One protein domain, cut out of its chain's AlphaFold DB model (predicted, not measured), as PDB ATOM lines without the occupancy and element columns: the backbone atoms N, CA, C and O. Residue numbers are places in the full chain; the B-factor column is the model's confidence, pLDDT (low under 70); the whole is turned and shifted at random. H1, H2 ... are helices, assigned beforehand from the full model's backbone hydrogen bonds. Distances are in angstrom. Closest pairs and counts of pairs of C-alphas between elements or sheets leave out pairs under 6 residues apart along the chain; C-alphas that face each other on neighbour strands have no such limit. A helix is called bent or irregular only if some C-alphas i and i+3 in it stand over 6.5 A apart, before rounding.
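This is residues 2 to 148 of the 209 residues of an uncharacterized protein of Hydrogenophaga borbori (UniProt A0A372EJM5). One very long helix, H5, makes the long axis of an open frame: H1 and H2 cross it toward its last residues, and from there H2, H3 and H4 run round in an arch that returns to H5 near its first residues. The frame is loose and its middle is empty, with H3 apart from H5. The printed part has 147 residues with five named helices, H1 to H5 in that order along the chain, and no named strand; the class is all helix. The whole is extended, with a radius of gyration of the C-alphas of 24.2 A and spans of 78 by 35 by 27 A.

Begin with H5, residues 94 to 146, the hub, which touches three other helices. H1, residues 2 to 17, touches residues 124 to 140 of H5 at a steep tilt of 54 degrees, the same way; the closest C-alphas, of Ile 10 and Gly 135, are 4.2 A apart. H2, residues 29 to 53, touches H5 with its residues 36 to 43 alone; the closest C-alphas, of Gly 39 and Gly 131, are 6.5 A apart, and the lines are only just about perpendicular at 72 degrees. Residues 29 to 40 of H2 touch H1, about perpendicular at 87 degrees, with the C-alphas of Leu 3 and Gly 36 closest at 4.2 A. H3, residues 55 to 73, is close to H2 but not clearly touching: the closest C-alphas, of Met 51 and Val 58, are 6.6 A apart. H4, residues 78 to 89, forms a helical hairpin with H5; they only just touch, with 3 pairs of C-alphas within 8 A, the closest being Thr 89 and Arg 97 at 5.8 A, at a steep tilt of 40 degrees, opposite ways. H3 and H4 are apart. Every O i to N i+4 pair is within hydrogen-bond range in H1, H2, H3 and H4, and 44 of 49 are in H5.

Find C-alpha 94 at (219.932, 177.492, 235.049); from there H5 runs 73.4 A to C-alpha 146 at (185.300, 241.747, 227.044), with a kink of 31 degrees near residue 112. It is neither bent nor irregular, but only just: C-alphas 123 and 126 are 6.3 A apart. H1 begins at C-alpha 2, (189.475, 215.978, 244.701), and is 22.6 A long. H2 is 35.8 A, H3 26.4 A and H4 15.8 A.

The C-alphas farthest apart, of Lys 91 and Gln 148, are 79.6 A apart. The printed part has no cut. Look at the link from H1 to H2, 11 residues, which is long; the others are tight. Among the stretches that stand free are residues 60 to 77, of which 60 to 73 belong to H3, and residues 109 to 122 of H5. Mean pLDDT of the printed part is 77.5; 48 residues are under 70, among them residues 71 to 92 and 94 to 114.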
ATOM      1  N   LEU A   2     189.284 215.773 246.152       82.12
ATOM      2  CA  LEU A   2     189.475 215.978 244.701       82.12
ATOM      3  C   LEU A   2     188.735 217.204 244.137       82.12
ATOM      4  O   LEU A   2     189.329 217.981 243.399       82.12
ATOM      5  N   LEU A   3     187.476 217.428 244.541       87.12
ATOM      6  CA  LEU A   3     186.712 218.616 244.124       87.12
ATOM      7  C   LEU A   3     187.393 219.916 244.558       87.12
ATOM      8  O   LEU A   3     187.536 220.836 243.764       87.12
ATOM      9  N   HIS A   4     187.879 219.962 245.798       89.31
ATOM     10  CA  HIS A   4     188.602 221.117 246.317       89.31
ATOM     11  C   HIS A   4     189.897 221.377 245.531       89.31
ATOM     12  O   HIS A   4     190.174 222.524 245.177       89.31
ATOM     13  N   LEU A   5     190.665 220.324 245.220       87.06
ATOM     14  CA  LEU A   5     191.889 220.429 244.424       87.06
ATOM     15  C   LEU A   5     191.594 220.931 243.009       87.06
ATOM     16  O   LEU A   5     192.288 221.817 242.516       87.06
ATOM     17  N   MET A   6     190.534 220.420 242.383       88.81
ATOM     18  CA  MET A   6     190.131 220.864 241.057       88.81
ATOM     19  C   MET A   6     189.628 222.308 241.057       88.81
ATOM     20  O   MET A   6     190.037 223.079 240.198       88.81
ATOM     21  N   GLY A   7     188.820 222.715 242.041       91.06
ATOM     22  CA  GLY A   7     188.414 224.112 242.207       91.06
ATOM     23  C   GLY A   7     189.613 225.052 242.353       91.06
ATOM     24  O   GLY A   7     189.644 226.119 241.747       91.06
ATOM     25  N   ASN A   8     190.645 224.624 243.085       92.31
ATOM     26  CA  ASN A   8     191.887 225.384 243.220       92.31
ATOM     27  C   ASN A   8     192.681 225.443 241.903       92.31
ATOM     28  O   ASN A   8     193.225 226.491 241.566       92.31
ATOM     29  N   ALA A   9     192.724 224.350 241.135       91.94
ATOM     30  CA  ALA A   9     193.346 224.327 239.811       91.94
ATOM     31  C   ALA A   9     192.619 225.252 238.817       91.94
ATOM     32  O   ALA A   9     193.284 226.000 238.102       91.94
ATOM     33  N   ILE A  10     191.278 225.259 238.824       93.19
ATOM     34  CA  ILE A  10     190.445 226.175 238.024       93.19
ATOM     35  C   ILE A  10     190.777 227.626 238.372       93.19
ATOM     36  O   ILE A  10     191.077 228.414 237.478       93.19
ATOM     37  N   HIS A  11     190.764 227.964 239.666       94.38
ATOM     38  CA  HIS A  11     191.058 229.316 240.150       94.38
ATOM     39  C   HIS A  11     192.457 229.772 239.727       94.38
ATOM     40  O   HIS A  11     192.611 230.827 239.122       94.38
ATOM     41  N   ARG A  12     193.483 228.945 239.953       94.25
ATOM     42  CA  ARG A  12     194.865 229.263 239.563       94.25
ATOM     43  C   ARG A  12     195.038 229.441 238.065       94.25
ATOM     44  O   ARG A  12     195.678 230.401 237.651       94.25
ATOM     45  N   ALA A  13     194.472 228.546 237.265       94.81
ATOM     46  CA  ALA A  13     194.576 228.633 235.817       94.81
ATOM     47  C   ALA A  13     193.865 229.874 235.263       94.81
ATOM     48  O   ALA A  13     194.415 230.543 234.398       94.81
ATOM     49  N   TYR A  14     192.693 230.226 235.804       95.31
ATOM     50  CA  TYR A  14     191.980 231.445 235.422       95.31
ATOM     51  C   TYR A  14     192.826 232.704 235.666       95.31
ATOM     52  O   TYR A  14     193.026 233.494 234.750       95.31
ATOM     53  N   PHE A  15     193.376 232.872 236.873       94.69
ATOM     54  CA  PHE A  15     194.214 234.030 237.222       94.69
ATOM     55  C   PHE A  15     195.518 234.082 236.415       94.69
ATOM     56  O   PHE A  15     195.949 235.162 236.007       94.69
ATOM     57  N   PHE A  16     196.110 232.918 236.136       95.12
ATOM     58  CA  PHE A  16     197.324 232.809 235.335       95.12
ATOM     59  C   PHE A  16     197.133 233.338 233.906       95.12
ATOM     60  O   PHE A  16     197.978 234.091 233.430       95.12
ATOM     61  N   GLU A  17     196.013 233.022 233.246       95.44
ATOM     62  CA  GLU A  17     195.700 233.553 231.906       95.44
ATOM     63  C   GLU A  17     195.528 235.080 231.897       95.44
ATOM     64  O   GLU A  17     195.802 235.739 230.898       95.44
ATOM     65  N   TRP A  18     195.117 235.655 233.027       94.19
ATOM     66  CA  TRP A  18     195.011 237.101 233.224       94.19
ATOM     67  C   TRP A  18     196.315 237.758 233.703       94.19
ATOM     68  O   TRP A  18     196.352 238.974 233.889       94.19
ATOM     69  N   GLY A  19     197.385 236.979 233.900       93.12
ATOM     70  CA  GLY A  19     198.694 237.474 234.327       93.12
ATOM     71  C   GLY A  19     198.745 237.968 235.776       93.12
ATOM     72  O   GLY A  19     199.584 238.807 236.100       93.12
ATOM     73  N   ILE A  20     197.855 237.483 236.646       93.44
ATOM     74  CA  ILE A  20     197.749 237.904 238.050       93.44
ATOM     75  C   ILE A  20     197.954 236.731 239.016       93.44
ATOM     76  O   ILE A  20     197.638 235.585 238.706       93.44
ATOM     77  N   ASP A  21     198.487 237.013 240.209       91.69
ATOM     78  CA  ASP A  21     198.647 236.003 241.262       91.69
ATOM     79  C   ASP A  21     197.317 235.754 242.001       91.69
ATOM     80  O   ASP A  21     196.508 236.658 242.213       91.69
ATOM     81  N   THR A  22     197.105 234.509 242.423       91.12
ATOM     82  CA  THR A  22     195.946 234.079 243.219       91.12
ATOM     83  C   THR A  22     196.052 234.411 244.702       91.12
ATOM     84  O   THR A  22     195.022 234.455 245.372       91.12
ATOM     85  N   GLY A  23     197.263 234.632 245.227       90.44
ATOM     86  CA  GLY A  23     197.501 234.884 246.654       90.44
ATOM     87  C   GLY A  23     196.597 235.967 247.271       90.44
ATOM     88  O   GLY A  23     195.982 235.707 248.307       90.44
ATOM     89  N   PRO A  24     196.431 237.141 246.631       91.00
ATOM     90  CA  PRO A  24     195.560 238.215 247.125       91.00
ATOM     91  C   PRO A  24     194.053 237.896 247.114       91.00
ATOM     92  O   PRO A  24     193.255 238.653 247.677       91.00
ATOM     93  N   PHE A  25     193.648 236.788 246.485       93.69
ATOM     94  CA  PHE A  25     192.254 236.393 246.270       93.69
ATOM     95  C   PHE A  25     191.971 234.991 246.831       93.69
ATOM     96  O   PHE A  25     191.665 234.065 246.067       93.69
ATOM     97  N   PRO A  26     192.062 234.804 248.164       92.75
ATOM     98  CA  PRO A  26     191.772 233.521 248.784       92.75
ATOM     99  C   PRO A  26     190.292 233.163 248.618       92.75
ATOM    100  O   PRO A  26     189.404 234.007 248.751       92.75
ATOM    101  N   LYS A  27     190.025 231.884 248.356       92.00
ATOM    102  CA  LYS A  27     188.672 231.331 248.245       92.00
ATOM    103  C   LYS A  27     188.382 230.402 249.411       92.00
ATOM    104  O   LYS A  27     189.266 229.679 249.868       92.00
ATOM    105  N   SER A  28     187.136 230.417 249.881       92.12
ATOM    106  CA  SER A  28     186.691 229.481 250.911       92.12
ATOM    107  C   SER A  28     186.744 228.044 250.389       92.12
ATOM    108  O   SER A  28     186.581 227.792 249.189       92.12
ATOM    109  N   GLY A  29     186.937 227.084 251.297       90.56
ATOM    110  CA  GLY A  29     186.892 225.662 250.946       90.56
ATOM    111  C   GLY A  29     185.567 225.274 250.282       90.56
ATOM    112  O   GLY A  29     185.564 224.531 249.305       90.56
ATOM    113  N   GLU A  30     184.453 225.849 250.745       93.06
ATOM    114  CA  GLU A  30     183.119 225.651 250.165       93.06
ATOM    115  C   GLU A  30     183.045 226.103 248.704       93.06
ATOM    116  O   GLU A  30     182.611 225.334 247.845       93.06
ATOM    117  N   TRP A  31     183.536 227.309 248.392       92.44
ATOM    118  CA  TRP A  31     183.559 227.815 247.018       92.44
ATOM    119  C   TRP A  31     184.377 226.902 246.103       92.44
ATOM    120  O   TRP A  31     183.952 226.583 244.993       92.44
ATOM    121  N   LEU A  32     185.527 226.420 246.585       93.12
ATOM    122  CA  LEU A  32     186.397 225.523 245.822       93.12
ATOM    123  C   LEU A  32     185.739 224.164 245.572       93.12
ATOM    124  O   LEU A  32     185.881 223.611 244.484       93.12
ATOM    125  N   VAL A  33     184.985 223.633 246.536       91.81
ATOM    126  CA  VAL A  33     184.215 222.395 246.350       91.81
ATOM    127  C   VAL A  33     183.090 222.591 245.334       91.81
ATOM    128  O   VAL A  33     182.932 221.743 244.458       91.81
ATOM    129  N   ILE A  34     182.354 223.705 245.400       91.88
ATOM    130  CA  ILE A  34     181.275 224.029 244.454       91.88
ATOM    131  C   ILE A  34     181.827 224.179 243.032       91.88
ATOM    132  O   ILE A  34     181.318 223.565 242.094       91.88
ATOM    133  N   MET A  35     182.911 224.937 242.861       89.38
ATOM    134  CA  MET A  35     183.565 225.088 241.558       89.38
ATOM    135  C   MET A  35     184.141 223.769 241.046       89.38
ATOM    136  O   MET A  35     184.028 223.466 239.859       89.38
ATOM    137  N   GLY A  36     184.696 222.949 241.938       88.50
ATOM    138  CA  GLY A  36     185.092 221.584 241.622       88.50
ATOM    139  C   GLY A  36     183.919 220.741 241.126       88.50
ATOM    140  O   GLY A  36     184.048 220.059 240.116       88.50
ATOM    141  N   TYR A  37     182.759 220.802 241.780       88.62
ATOM    142  CA  TYR A  37     181.561 220.081 241.342       88.62
ATOM    143  C   TYR A  37     181.148 220.491 239.923       88.62
ATOM    144  O   TYR A  37     181.032 219.625 239.056       88.62
ATOM    145  N   TYR A  38     181.036 221.796 239.647       86.69
ATOM    146  CA  TYR A  38     180.736 222.284 238.295       86.69
ATOM    147  C   TYR A  38     181.778 221.842 237.270       86.69
ATOM    148  O   TYR A  38     181.423 221.487 236.142       86.69
ATOM    149  N   GLY A  39     183.052 221.814 237.662       84.19
ATOM    150  CA  GLY A  39     184.117 221.313 236.807       84.19
ATOM    151  C   GLY A  39     183.941 219.834 236.452       84.19
ATOM    152  O   GLY A  39     184.082 219.475 235.284       84.19
ATOM    153  N   VAL A  40     183.558 218.987 237.418       84.12
ATOM    154  CA  VAL A  40     183.326 217.550 237.181       84.12
ATOM    155  C   VAL A  40     182.115 217.374 236.281       84.12
ATOM    156  O   VAL A  40     182.187 216.623 235.314       84.12
ATOM    157  N   SER A  41     181.018 218.081 236.556       82.19
ATOM    158  CA  SER A  41     179.803 218.004 235.742       82.19
ATOM    159  C   SER A  41     180.068 218.405 234.290       82.19
ATOM    160  O   SER A  41     179.646 217.702 233.374       82.19
ATOM    161  N   ASN A  42     180.815 219.491 234.067       79.88
ATOM    162  CA  ASN A  42     181.181 219.927 232.721       79.88
ATOM    163  C   ASN A  42     182.087 218.903 232.021       79.88
ATOM    164  O   ASN A  42     181.864 218.560 230.862       79.88
ATOM    165  N   ALA A  43     183.081 218.373 232.733       79.69
ATOM    166  CA  ALA A  43     183.962 217.344 232.199       79.69
ATOM    167  C   ALA A  43     183.222 216.052 231.848       79.69
ATOM    168  O   ALA A  43     183.483 215.474 230.797       79.69
ATOM    169  N   LEU A  44     182.270 215.627 232.681       76.38
ATOM    170  CA  LEU A  44     181.432 214.464 232.416       76.38
ATOM    171  C   LEU A  44     180.569 214.682 231.169       76.38
ATOM    172  O   LEU A  44     180.483 213.792 230.328       76.38
ATOM    173  N   GLY A  45     179.992 215.876 231.006       76.81
ATOM    174  CA  GLY A  45     179.260 216.249 229.794       76.81
ATOM    175  C   GLY A  45     180.140 216.194 228.540       76.81
ATOM    176  O   GLY A  45     179.753 215.592 227.539       76.81
ATOM    177  N   MET A  46     181.353 216.752 228.601       76.38
ATOM    178  CA  MET A  46     182.319 216.683 227.497       76.38
ATOM    179  C   MET A  46     182.750 215.245 227.193       76.38
ATOM    180  O   MET A  46     182.809 214.862 226.025       76.38
ATOM    181  N   ALA A  47     183.007 214.434 228.222       74.75
ATOM    182  CA  ALA A  47     183.348 213.025 228.070       74.75
ATOM    183  C   ALA A  47     182.197 212.243 227.427       74.75
ATOM    184  O   ALA A  47     182.427 211.488 226.488       74.75
ATOM    185  N   MET A  48     180.955 212.478 227.854       70.81
ATOM    186  CA  MET A  48     179.770 211.847 227.275       70.81
ATOM    187  C   MET A  48     179.608 212.202 225.792       70.81
ATOM    188  O   MET A  48     179.408 211.317 224.961       70.81
ATOM    189  N   LEU A  49     179.759 213.480 225.432       76.31
ATOM    190  CA  LEU A  49     179.721 213.923 224.034       76.31
ATOM    191  C   LEU A  49     180.859 213.310 223.206       76.31
ATOM    192  O   LEU A  49     180.633 212.875 222.076       76.31
ATOM    193  N   ALA A  50     182.069 213.232 223.763       73.12
ATOM    194  CA  ALA A  50     183.211 212.598 223.112       73.12
ATOM    195  C   ALA A  50     182.988 211.090 222.908       73.12
ATOM    196  O   ALA A  50     183.274 210.575 221.829       73.12
ATOM    197  N   MET A  51     182.422 210.398 223.901       70.81
ATOM    198  CA  MET A  51     182.060 208.982 223.812       70.81
ATOM    199  C   MET A  51     181.005 208.733 222.736       70.81
ATOM    200  O   MET A  51     181.148 207.792 221.965       70.81
ATOM    201  N   LEU A  52     179.980 209.584 222.636       78.19
ATOM    202  CA  LEU A  52     178.966 209.485 221.583       78.19
ATOM    203  C   LEU A  52     179.568 209.731 220.194       78.19
ATOM    204  O   LEU A  52     179.293 208.987 219.254       78.19
ATOM    205  N   LYS A  53     180.436 210.741 220.067       83.81
ATOM    206  CA  LYS A  53     181.138 211.046 218.813       83.81
ATOM    207  C   LYS A  53     182.064 209.905 218.374       83.81
ATOM    208  O   LYS A  53     182.164 209.623 217.182       83.81
ATOM    209  N   HIS A  54     182.724 209.245 219.322       83.38
ATOM    210  CA  HIS A  54     183.677 208.157 219.091       83.38
ATOM    211  C   HIS A  54     183.156 206.808 219.607       83.38
ATOM    212  O   HIS A  54     183.905 206.023 220.192       83.38
ATOM    213  N   TRP A  55     181.872 206.516 219.370       78.00
ATOM    214  CA  TRP A  55     181.197 205.331 219.916       78.00
ATOM    215  C   TRP A  55     181.889 204.009 219.544       78.00
ATOM    216  O   TRP A  55     181.897 203.069 220.335       78.00
ATOM    217  N   TYR A  56     182.527 203.950 218.371       77.81
ATOM    218  CA  TYR A  56     183.274 202.783 217.899       77.81
ATOM    219  C   TYR A  56     184.508 202.479 218.763       77.81
ATOM    220  O   TYR A  56     184.801 201.312 219.009       77.81
ATOM    221  N   VAL A  57     185.205 203.502 219.276       75.31
ATOM    222  CA  VAL A  57     186.350 203.324 220.190       75.31
ATOM    223  C   VAL A  57     185.863 202.755 221.516       75.31
ATOM    224  O   VAL A  57     186.467 201.832 222.057       75.31
ATOM    225  N   VAL A  58     184.735 203.268 222.011       74.44
ATOM    226  CA  VAL A  58     184.111 202.780 223.244       74.44
ATOM    227  C   VAL A  58     183.678 201.323 223.076       74.44
ATOM    228  O   VAL A  58     184.029 200.491 223.911       74.44
ATOM    229  N   ALA A  59     183.011 200.982 221.973       74.25
ATOM    230  CA  ALA A  59     182.621 199.608 221.665       74.25
ATOM    231  C   ALA A  59     183.838 198.669 221.593       74.25
ATOM    232  O   ALA A  59     183.830 197.602 222.207       74.25
ATOM    233  N   LEU A  60     184.914 199.086 220.920       76.38
ATOM    234  CA  LEU A  60     186.138 198.293 220.787       76.38
ATOM    235  C   LEU A  60     186.857 198.112 222.134       76.38
ATOM    236  O   LEU A  60     187.316 197.013 222.445       76.38
ATOM    237  N   SER A  61     186.879 199.149 222.977       74.44
ATOM    238  CA  SER A  61     187.397 199.054 224.347       74.44
ATOM    239  C   SER A  61     186.555 198.124 225.227       74.44
ATOM    240  O   SER A  61     187.114 197.341 225.991       74.44
ATOM    241  N   GLY A  62     185.228 198.132 225.064       73.81
ATOM    242  CA  GLY A  62     184.313 197.220 225.749       73.81
ATOM    243  C   GLY A  62     184.539 195.762 225.354       73.81
ATOM    244  O   GLY A  62     184.587 194.896 226.226       73.81
ATOM    245  N   VAL A  63     184.765 195.486 224.066       79.94
ATOM    246  CA  VAL A  63     185.139 194.146 223.580       79.94
ATOM    247  C   VAL A  63     186.486 193.711 224.165       79.94
ATOM    248  O   VAL A  63     186.601 192.590 224.658       79.94
ATOM    249  N   GLY A  64     187.485 194.597 224.176       76.44
ATOM    250  CA  GLY A  64     188.790 194.326 224.785       76.44
ATOM    251  C   GLY A  64     188.695 194.027 226.284       76.44
ATOM    252  O   GLY A  64     189.277 193.053 226.756       76.44
ATOM    253  N   LEU A  65     187.902 194.806 227.023       78.12
ATOM    254  CA  LEU A  65     187.667 194.597 228.450       78.12
ATOM    255  C   LEU A  65     186.904 193.295 228.717       78.12
ATOM    256  O   LEU A  65     187.256 192.560 229.632       78.12
ATOM    257  N   ALA A  66     185.895 192.970 227.908       75.31
ATOM    258  CA  ALA A  66     185.163 191.712 228.019       75.31
ATOM    259  C   ALA A  66     186.072 190.501 227.755       75.31
ATOM    260  O   ALA A  66     185.999 189.511 228.481       75.31
ATOM    261  N   LEU A  67     186.963 190.585 226.762       77.50
ATOM    262  CA  LEU A  67     187.981 189.564 226.503       77.50
ATOM    263  C   LEU A  67     188.973 189.452 227.667       77.50
ATOM    264  O   LEU A  67     189.278 188.343 228.095       77.50
ATOM    265  N   TYR A  68     189.420 190.578 228.219       74.06
ATOM    266  CA  TYR A  68     190.310 190.625 229.379       74.06
ATOM    267  C   TYR A  68     189.677 189.996 230.629       74.06
ATOM    268  O   TYR A  68     190.270 189.124 231.259       74.06
ATOM    269  N   LEU A  69     188.439 190.367 230.961       72.81
ATOM    270  CA  LEU A  69     187.703 189.792 232.088       72.81
ATOM    271  C   LEU A  69     187.401 188.310 231.869       72.81
ATOM    272  O   LEU A  69     187.449 187.525 232.812       72.81
ATOM    273  N   ARG A  70     187.139 187.898 230.626       75.31
ATOM    274  CA  ARG A  70     186.980 186.486 230.274       75.31
ATOM    275  C   ARG A  70     188.279 185.703 230.439       75.31
ATOM    276  O   ARG A  70     188.211 184.551 230.843       75.31
ATOM    277  N   LEU A  71     189.436 186.301 230.164       69.25
ATOM    278  CA  LEU A  71     190.742 185.689 230.430       69.25
ATOM    279  C   LEU A  71     191.012 185.556 231.935       69.25
ATOM    280  O   LEU A  71     191.537 184.532 232.353       69.25
ATOM    281  N   LEU A  72     190.604 186.542 232.741       68.44
ATOM    282  CA  LEU A  72     190.729 186.496 234.204       68.44
ATOM    283  C   LEU A  72     189.755 185.518 234.880       68.44
ATOM    284  O   LEU A  72     190.094 184.946 235.908       68.44
ATOM    285  N   ASN A  73     188.543 185.363 234.337       64.75
ATOM    286  CA  ASN A  73     187.478 184.525 234.907       64.75
ATOM    287  C   ASN A  73     187.390 183.128 234.263       64.75
ATOM    288  O   ASN A  73     186.626 182.270 234.698       64.75
ATOM    289  N   SER A  74     188.146 182.892 233.190       54.75
ATOM    290  CA  SER A  74     188.462 181.539 232.750       54.75
ATOM    291  C   SER A  74     189.273 180.873 233.859       54.75
ATOM    292  O   SER A  74     190.053 181.546 234.526       54.75
ATOM    293  N   SER A  75     189.148 179.558 234.050       51.59
ATOM    294  CA  SER A  75     189.926 178.756 235.017       51.59
ATOM    295  C   SER A  75     191.446 178.740 234.760       51.59
ATOM    296  O   SER A  75     192.168 177.862 235.228       51.59
ATOM    297  N   TRP A  76     191.941 179.705 233.990       51.31
ATOM    298  CA  TRP A  76     193.330 180.076 233.862       51.31
ATOM    299  C   TRP A  76     193.840 180.605 235.200       51.31
ATOM    300  O   TRP A  76     193.861 181.801 235.465       51.31
ATOM    301  N   ASN A  77     194.300 179.687 236.042       55.25
ATOM    302  CA  ASN A  77     195.203 180.027 237.124       55.25
ATOM    303  C   ASN A  77     196.545 180.442 236.501       55.25
ATOM    304  O   ASN A  77     197.261 179.581 235.979       55.25
ATOM    305  N   PRO A  78     196.952 181.723 236.568       54.06
ATOM    306  CA  PRO A  78     198.295 182.117 236.145       54.06
ATOM    307  C   PRO A  78     199.373 181.387 236.964       54.06
ATOM    308  O   PRO A  78     200.474 181.176 236.470       54.06
ATOM    309  N   LEU A  79     199.033 180.943 238.179       51.91
ATOM    310  CA  LEU A  79     199.873 180.106 239.036       51.91
ATOM    311  C   LEU A  79     200.043 178.678 238.484       51.91
ATOM    312  O   LEU A  79     201.169 178.194 238.446       51.91
ATOM    313  N   ASP A  80     198.987 178.054 237.943       54.25
ATOM    314  CA  ASP A  80     199.095 176.749 237.263       54.25
ATOM    315  C   ASP A  80     199.870 176.864 235.943       54.25
ATOM    316  O   ASP A  80     200.578 175.939 235.550       54.25
ATOM    317  N   ALA A  81     199.768 178.001 235.245       55.25
ATOM    318  CA  ALA A  81     200.569 178.283 234.055       55.25
ATOM    319  C   ALA A  81     202.056 178.471 234.400       55.25
ATOM    320  O   ALA A  81     202.910 177.980 233.661       55.25
ATOM    321  N   VAL A  82     202.364 179.116 235.532       55.88
ATOM    322  CA  VAL A  82     203.724 179.223 236.083       55.88
ATOM    323  C   VAL A  82     204.250 177.856 236.520       55.88
ATOM    324  O   VAL A  82     205.398 177.561 236.209       55.88
ATOM    325  N   ASP A  83     203.442 176.985 237.131       56.69
ATOM    326  CA  ASP A  83     203.852 175.616 237.493       56.69
ATOM    327  C   ASP A  83     204.037 174.703 236.270       56.69
ATOM    328  O   ASP A  83     205.025 173.967 236.161       56.69
ATOM    329  N   LYS A  84     203.162 174.805 235.263       59.41
ATOM    330  CA  LYS A  84     203.365 174.135 233.968       59.41
ATOM    331  C   LYS A  84     204.623 174.635 233.264       59.41
ATOM    332  O   LYS A  84     205.373 173.827 232.722       59.41
ATOM    333  N   TRP A  85     204.894 175.938 233.287       53.16
ATOM    334  CA  TRP A  85     206.129 176.499 232.738       53.16
ATOM    335  C   TRP A  85     207.359 176.160 233.583       53.16
ATOM    336  O   TRP A  85     208.423 175.939 233.011       53.16
ATOM    337  N   SER A  86     207.253 176.045 234.910       58.34
ATOM    338  CA  SER A  86     208.361 175.661 235.797       58.34
ATOM    339  C   SER A  86     208.783 174.207 235.551       58.34
ATOM    340  O   SER A  86     209.978 173.912 235.471       58.34
ATOM    341  N   SER A  87     207.814 173.314 235.311       59.59
ATOM    342  CA  SER A  87     208.075 171.921 234.936       59.59
ATOM    343  C   SER A  87     208.681 171.785 233.532       59.59
ATOM    344  O   SER A  87     209.618 171.008 233.355       59.59
ATOM    345  N   LEU A  88     208.249 172.588 232.551       59.22
ATOM    346  CA  LEU A  88     208.839 172.629 231.201       59.22
ATOM    347  C   LEU A  88     210.243 173.258 231.176       59.22
ATOM    348  O   LEU A  88     211.108 172.815 230.422       59.22
ATOM    349  N   THR A  89     210.494 174.255 232.025       57.88
ATOM    350  CA  THR A  89     211.788 174.956 232.126       57.88
ATOM    351  C   THR A  89     212.790 174.271 233.054       57.88
ATOM    352  O   THR A  89     213.963 174.639 233.062       57.88
ATOM    353  N   SER A  90     212.381 173.224 233.779       60.34
ATOM    354  CA  SER A  90     213.275 172.375 234.584       60.34
ATOM    355  C   SER A  90     214.346 171.649 233.756       60.34
ATOM    356  O   SER A  90     215.386 171.276 234.293       60.34
ATOM    357  N   LYS A  91     214.114 171.491 232.444       66.69
ATOM    358  CA  LYS A  91     215.045 170.886 231.477       66.69
ATOM    359  C   LYS A  91     216.000 171.891 230.821       66.69
ATOM    360  O   LYS A  91     216.844 171.490 230.026       66.69
ATOM    361  N   LEU A  92     215.860 173.187 231.115       61.91
ATOM    362  CA  LEU A  92     216.686 174.249 230.541       61.91
ATOM    363  C   LEU A  92     217.861 174.612 231.470       61.91
ATOM    364  O   LEU A  92     217.751 174.471 232.691       61.91
ATOM    365  N   PRO A  93     218.984 175.112 230.921       71.50
ATOM    366  CA  PRO A  93     220.130 175.548 231.717       71.50
ATOM    367  C   PRO A  93     219.735 176.645 232.721       71.50
ATOM    368  O   PRO A  93     218.917 177.514 232.410       71.50
ATOM    369  N   GLY A  94     220.347 176.648 233.912       67.38
ATOM    370  CA  GLY A  94     219.932 177.492 235.049       67.38
ATOM    371  C   GLY A  94     219.806 178.996 234.759       67.38
ATOM    372  O   GLY A  94     218.904 179.641 235.291       67.38
ATOM    373  N   TRP A  95     220.633 179.535 233.856       63.69
ATOM    374  CA  TRP A  95     220.601 180.945 233.444       63.69
ATOM    375  C   TRP A  95     219.346 181.312 232.626       63.69
ATOM    376  O   TRP A  95     218.773 182.390 232.802       63.69
ATOM    377  N   VAL A  96     218.858 180.386 231.791       65.94
ATOM    378  CA  VAL A  96     217.622 180.554 231.005       65.94
ATOM    379  C   VAL A  96     216.408 180.428 231.917       65.94
ATOM    380  O   VAL A  96     215.479 181.226 231.832       65.94
ATOM    381  N   ARG A  97     216.435 179.469 232.850       62.03
ATOM    382  CA  ARG A  97     215.358 179.255 233.825       62.03
ATOM    383  C   ARG A  97     215.139 180.478 234.722       62.03
ATOM    384  O   ARG A  97     213.994 180.872 234.923       62.03
ATOM    385  N   GLN A  98     216.211 181.093 235.229       64.75
ATOM    386  CA  GLN A  98     216.119 182.317 236.035       64.75
ATOM    387  C   GLN A  98     215.592 183.506 235.228       64.75
ATOM    388  O   GLN A  98     214.733 184.231 235.721       64.75
ATOM    389  N   SER A  99     216.041 183.663 233.983       64.50
ATOM    390  CA  SER A  99     215.558 184.730 233.099       64.50
ATOM    391  C   SER A  99     214.067 184.577 232.787       64.50
ATOM    392  O   SER A  99     213.313 185.536 232.904       64.50
ATOM    393  N   VAL A 100     213.613 183.358 232.479       64.12
ATOM    394  CA  VAL A 100     212.202 183.075 232.188       64.12
ATOM    395  C   VAL A 100     211.323 183.283 233.422       64.12
ATOM    396  O   VAL A 100     210.319 183.978 233.328       64.12
ATOM    397  N   LEU A 101     211.701 182.757 234.592       64.31
ATOM    398  CA  LEU A 101     210.936 182.964 235.830       64.31
ATOM    399  C   LEU A 101     210.878 184.444 236.239       64.31
ATOM    400  O   LEU A 101     209.820 184.914 236.656       64.31
ATOM    401  N   ALA A 102     211.975 185.190 236.077       65.12
ATOM    402  CA  ALA A 102     212.009 186.627 236.336       65.12
ATOM    403  C   ALA A 102     211.133 187.414 235.346       65.12
ATOM    404  O   ALA A 102     210.416 188.323 235.759       65.12
ATOM    405  N   SER A 103     211.123 187.043 234.062       65.81
ATOM    406  CA  SER A 103     210.257 187.662 233.052       65.81
ATOM    407  C   SER A 103     208.778 187.357 233.281       65.81
ATOM    408  O   SER A 103     207.959 188.265 233.180       65.81
ATOM    409  N   THR A 104     208.413 186.123 233.634       63.22
ATOM    410  CA  THR A 104     207.013 185.752 233.892       63.22
ATOM    411  C   THR A 104     206.505 186.354 235.203       63.22
ATOM    412  O   THR A 104     205.392 186.877 235.250       63.22
ATOM    413  N   GLY A 105     207.332 186.360 236.254       63.12
ATOM    414  CA  GLY A 105     207.032 187.055 237.508       63.12
ATOM    415  C   GLY A 105     206.902 188.568 237.311       63.12
ATOM    416  O   GLY A 105     205.939 189.168 237.780       63.12
ATOM    417  N   GLY A 106     207.808 189.173 236.538       65.75
ATOM    418  CA  GLY A 106     207.740 190.584 236.154       65.75
ATOM    419  C   GLY A 106     206.511 190.917 235.305       65.75
ATOM    420  O   GLY A 106     205.888 191.952 235.524       65.75
ATOM    421  N   ALA A 107     206.102 190.028 234.396       65.19
ATOM    422  CA  ALA A 107     204.890 190.188 233.596       65.19
ATOM    423  C   ALA A 107     203.619 190.126 234.455       65.19
ATOM    424  O   ALA A 107     202.711 190.922 234.241       65.19
ATOM    425  N   LEU A 108     203.566 189.244 235.459       62.94
ATOM    426  CA  LEU A 108     202.450 189.175 236.407       62.94
ATOM    427  C   LEU A 108     202.397 190.416 237.302       62.94
ATOM    428  O   LEU A 108     201.350 191.049 237.408       62.94
ATOM    429  N   VAL A 109     203.524 190.821 237.893       68.06
ATOM    430  CA  VAL A 109     203.600 192.055 238.693       68.06
ATOM    431  C   VAL A 109     203.236 193.270 237.841       68.06
ATOM    432  O   VAL A 109     202.472 194.118 238.293       68.06
ATOM    433  N   GLY A 110     203.711 193.345 236.597       62.91
ATOM    434  CA  GLY A 110     203.333 194.374 235.631       62.91
ATOM    435  C   GLY A 110     201.832 194.374 235.347       62.91
ATOM    436  O   GLY A 110     201.193 195.411 235.466       62.91
ATOM    437  N   LEU A 111     201.243 193.211 235.067       65.75
ATOM    438  CA  LEU A 111     199.813 193.057 234.793       65.75
ATOM    439  C   LEU A 111     198.930 193.538 235.953       65.75
ATOM    440  O   LEU A 111     197.895 194.155 235.712       65.75
ATOM    441  N   PHE A 112     199.342 193.297 237.201       62.16
ATOM    442  CA  PHE A 112     198.593 193.726 238.386       62.16
ATOM    443  C   PHE A 112     198.911 195.160 238.837       62.16
ATOM    444  O   PHE A 112     198.034 195.835 239.374       62.16
ATOM    445  N   SER A 113     200.126 195.661 238.604       65.25
ATOM    446  CA  SER A 113     200.530 197.021 238.999       65.25
ATOM    447  C   SER A 113     200.112 198.093 237.991       65.25
ATOM    448  O   SER A 113     199.742 199.195 238.398       65.25
ATOM    449  N   LEU A 114     200.090 197.777 236.692       67.50
ATOM    450  CA  LEU A 114     199.667 198.690 235.629       67.50
ATOM    451  C   LEU A 114     198.257 199.275 235.852       67.50
ATOM    452  O   LEU A 114     198.132 200.497 235.784       67.50
ATOM    453  N   PRO A 115     197.201 198.491 236.165       71.69
ATOM    454  CA  PRO A 115     195.878 199.055 236.425       71.69
ATOM    455  C   PRO A 115     195.853 199.936 237.680       71.69
ATOM    456  O   PRO A 115     195.147 200.937 237.687       71.69
ATOM    457  N   ILE A 116     196.649 199.630 238.711       70.12
ATOM    458  CA  ILE A 116     196.739 200.457 239.927       70.12
ATOM    459  C   ILE A 116     197.370 201.813 239.601       70.12
ATOM    460  O   ILE A 116     196.819 202.851 239.963       70.12
ATOM    461  N   VAL A 117     198.493 201.820 238.877       71.75
ATOM    462  CA  VAL A 117     199.149 203.058 238.426       71.75
ATOM    463  C   VAL A 117     198.211 203.859 237.527       71.75
ATOM    464  O   VAL A 117     198.083 205.068 237.698       71.75
ATOM    465  N   LEU A 118     197.499 203.195 236.617       72.06
ATOM    466  CA  LEU A 118     196.556 203.840 235.709       72.06
ATOM    467  C   LEU A 118     195.379 204.464 236.471       72.06
ATOM    468  O   LEU A 118     195.041 205.618 236.221       72.06
ATOM    469  N   VAL A 119     194.820 203.767 237.463       74.75
ATOM    470  CA  VAL A 119     193.791 204.312 238.364       74.75
ATOM    471  C   VAL A 119     194.326 205.507 239.154       74.75
ATOM    472  O   VAL A 119     193.638 206.517 239.247       74.75
ATOM    473  N   LEU A 120     195.551 205.450 239.681       68.12
ATOM    474  CA  LEU A 120     196.146 206.569 240.421       68.12
ATOM    475  C   LEU A 120     196.381 207.799 239.534       68.12
ATOM    476  O   LEU A 120     196.049 208.913 239.939       68.12
ATOM    477  N   VAL A 121     196.890 207.613 238.314       69.88
ATOM    478  CA  VAL A 121     197.071 208.697 237.332       69.88
ATOM    479  C   VAL A 121     195.724 209.306 236.942       69.88
ATOM    480  O   VAL A 121     195.593 210.529 236.886       69.88
ATOM    481  N   VAL A 122     194.701 208.474 236.742       71.94
ATOM    482  CA  VAL A 122     193.331 208.915 236.446       71.94
ATOM    483  C   VAL A 122     192.720 209.673 237.626       71.94
ATOM    484  O   VAL A 122     192.109 210.716 237.428       71.94
ATOM    485  N   LEU A 123     192.893 209.206 238.862       68.81
ATOM    486  CA  LEU A 123     192.290 209.839 240.037       68.81
ATOM    487  C   LEU A 123     192.992 211.134 240.460       68.81
ATOM    488  O   LEU A 123     192.330 212.026 240.986       68.81
ATOM    489  N   LEU A 124     194.307 211.248 240.254       68.00
ATOM    490  CA  LEU A 124     195.095 212.393 240.724       68.00
ATOM    491  C   LEU A 124     195.445 213.384 239.610       68.00
ATOM    492  O   LEU A 124     195.357 214.592 239.820       68.00
ATOM    493  N   GLY A 125     195.831 212.895 238.429       67.25
ATOM    494  CA  GLY A 125     196.297 213.736 237.325       67.25
ATOM    495  C   GLY A 125     195.158 214.388 236.544       67.25
ATOM    496  O   GLY A 125     195.211 215.579 236.239       67.25
ATOM    497  N   ILE A 126     194.093 213.634 236.266       74.94
ATOM    498  CA  ILE A 126     192.989 214.116 235.425       74.94
ATOM    499  C   ILE A 126     192.229 215.288 236.064       74.94
ATOM    500  O   ILE A 126     191.994 216.265 235.356       74.94
ATOM    501  N   PRO A 127     191.878 215.286 237.368       73.56
ATOM    502  CA  PRO A 127     191.169 216.423 237.957       73.56
ATOM    503  C   PRO A 127     191.965 217.731 237.898       73.56
ATOM    504  O   PRO A 127     191.382 218.789 237.683       73.56
ATOM    505  N   ALA A 128     193.291 217.679 238.050       76.69
ATOM    506  CA  ALA A 128     194.133 218.871 237.955       76.69
ATOM    507  C   ALA A 128     194.144 219.446 236.530       76.69
ATOM    508  O   ALA A 128     193.935 220.646 236.352       76.69
ATOM    509  N   GLU A 129     194.326 218.592 235.522       82.81
ATOM    510  CA  GLU A 129     194.393 219.016 234.121       82.81
ATOM    511  C   GLU A 129     193.030 219.465 233.582       82.81
ATOM    512  O   GLU A 129     192.918 220.487 232.906       82.81
ATOM    513  N   ILE A 130     191.955 218.757 233.945       83.81
ATOM    514  CA  ILE A 130     190.584 219.198 233.669       83.81
ATOM    515  C   ILE A 130     190.341 220.563 234.305       83.81
ATOM    516  O   ILE A 130     189.853 221.471 233.634       83.81
ATOM    517  N   GLY A 131     190.695 220.726 235.583       86.69
ATOM    518  CA  GLY A 131     190.535 221.994 236.283       86.69
ATOM    519  C   GLY A 131     191.276 223.130 235.583       86.69
ATOM    520  O   GLY A 131     190.698 224.189 235.348       86.69
ATOM    521  N   ARG A 132     192.521 222.884 235.161       89.56
ATOM    522  CA  ARG A 132     193.313 223.846 234.392       89.56
ATOM    523  C   ARG A 132     192.615 224.244 233.093       89.56
ATOM    524  O   ARG A 132     192.403 225.431 232.864       89.56
ATOM    525  N   ASN A 133     192.204 223.273 232.281       90.38
ATOM    526  CA  ASN A 133     191.546 223.529 230.997       90.38
ATOM    527  C   ASN A 133     190.218 224.276 231.151       90.38
ATOM    528  O   ASN A 133     189.891 225.139 230.337       90.38
ATOM    529  N   ILE A 134     189.466 223.994 232.215       89.88
ATOM    530  CA  ILE A 134     188.248 224.736 232.540       89.88
ATOM    531  C   ILE A 134     188.579 226.181 232.920       89.88
ATOM    532  O   ILE A 134     187.948 227.091 232.387       89.88
ATOM    533  N   GLY A 135     189.571 226.412 233.785       91.50
ATOM    534  CA  GLY A 135     190.008 227.762 234.159       91.50
ATOM    535  C   GLY A 135     190.463 228.588 232.952       91.50
ATOM    536  O   GLY A 135     189.988 229.708 232.763       91.50
ATOM    537  N   VAL A 136     191.286 227.995 232.081       94.94
ATOM    538  CA  VAL A 136     191.722 228.606 230.814       94.94
ATOM    539  C   VAL A 136     190.527 228.899 229.906       94.94
ATOM    540  O   VAL A 136     190.396 230.001 229.378       94.94
ATOM    541  N   GLY A 137     189.609 227.944 229.755       93.31
ATOM    542  CA  GLY A 137     188.414 228.112 228.931       93.31
ATOM    543  C   GLY A 137     187.495 229.235 229.421       93.31
ATOM    544  O   GLY A 137     186.945 229.973 228.602       93.31
ATOM    545  N   ILE A 138     187.348 229.402 230.740       93.31
ATOM    546  CA  ILE A 138     186.598 230.518 231.334       93.31
ATOM    547  C   ILE A 138     187.295 231.843 231.014       93.31
ATOM    548  O   ILE A 138     186.640 232.741 230.487       93.31
ATOM    549  N   ALA A 139     188.605 231.948 231.256       94.88
ATOM    550  CA  ALA A 139     189.370 233.165 230.983       94.88
ATOM    551  C   ALA A 139     189.302 233.563 229.501       94.88
ATOM    552  O   ALA A 139     188.980 234.702 229.180       94.88
ATOM    553  N   GLN A 140     189.484 232.614 228.580       95.44
ATOM    554  CA  GLN A 140     189.381 232.866 227.139       95.44
ATOM    555  C   GLN A 140     187.969 233.269 226.705       95.44
ATOM    556  O   GLN A 140     187.805 234.117 225.827       95.44
ATOM    557  N   LYS A 141     186.933 232.653 227.286       94.25
ATOM    558  CA  LYS A 141     185.540 233.013 227.002       94.25
ATOM    559  C   LYS A 141     185.235 234.432 227.470       94.25
ATOM    560  O   LYS A 141     184.577 235.167 226.742       94.25
ATOM    561  N   GLU A 142     185.715 234.804 228.649       94.00
ATOM    562  CA  GLU A 142     185.575 236.153 229.191       94.00
ATOM    563  C   GLU A 142     186.388 237.171 228.393       94.00
ATOM    564  O   GLU A 142     185.840 238.190 228.006       94.00
ATOM    565  N   ALA A 143     187.632 236.870 228.021       92.81
ATOM    566  CA  ALA A 143     188.437 237.733 227.158       92.81
ATOM    567  C   ALA A 143     187.752 238.012 225.810       92.81
ATOM    568  O   ALA A 143     187.724 239.152 225.353       92.81
ATOM    569  N   LYS A 144     187.132 236.994 225.198       93.75
ATOM    570  CA  LYS A 144     186.337 237.157 223.968       93.75
ATOM    571  C   LYS A 144     185.065 237.987 224.170       93.75
ATOM    572  O   LYS A 144     184.628 238.638 223.227       93.75
ATOM    573  N   ASP A 145     184.447 237.929 225.348       92.81
ATOM    574  CA  ASP A 145     183.282 238.754 225.702       92.81
ATOM    575  C   ASP A 145     183.712 240.210 225.930       92.81
ATOM    576  O   ASP A 145     183.160 241.124 225.330       92.81
ATOM    577  N   PHE A 146     184.775 240.423 226.705       92.06
ATOM    578  CA  PHE A 146     185.300 241.747 227.044       92.06
ATOM    579  C   PHE A 146     185.876 242.486 225.834       92.06
ATOM    580  O   PHE A 146     185.779 243.709 225.764       92.06
ATOM    581  N   ALA A 147     186.402 241.757 224.845       89.75
ATOM    582  CA  ALA A 147     186.838 242.323 223.569       89.75
ATOM    583  C   ALA A 147     185.702 243.001 222.779       89.75
ATOM    584  O   ALA A 147     185.974 243.801 221.891       89.75
ATOM    585  N   GLN A 148     184.433 242.714 223.099       89.56
ATOM    586  CA  GLN A 148     183.269 243.366 222.484       89.56
ATOM    587  C   GLN A 148     183.010 244.768 223.064       89.56
ATOM    588  O   GLN A 148     182.181 245.505 222.539       89.56
TER     589      GLN A 148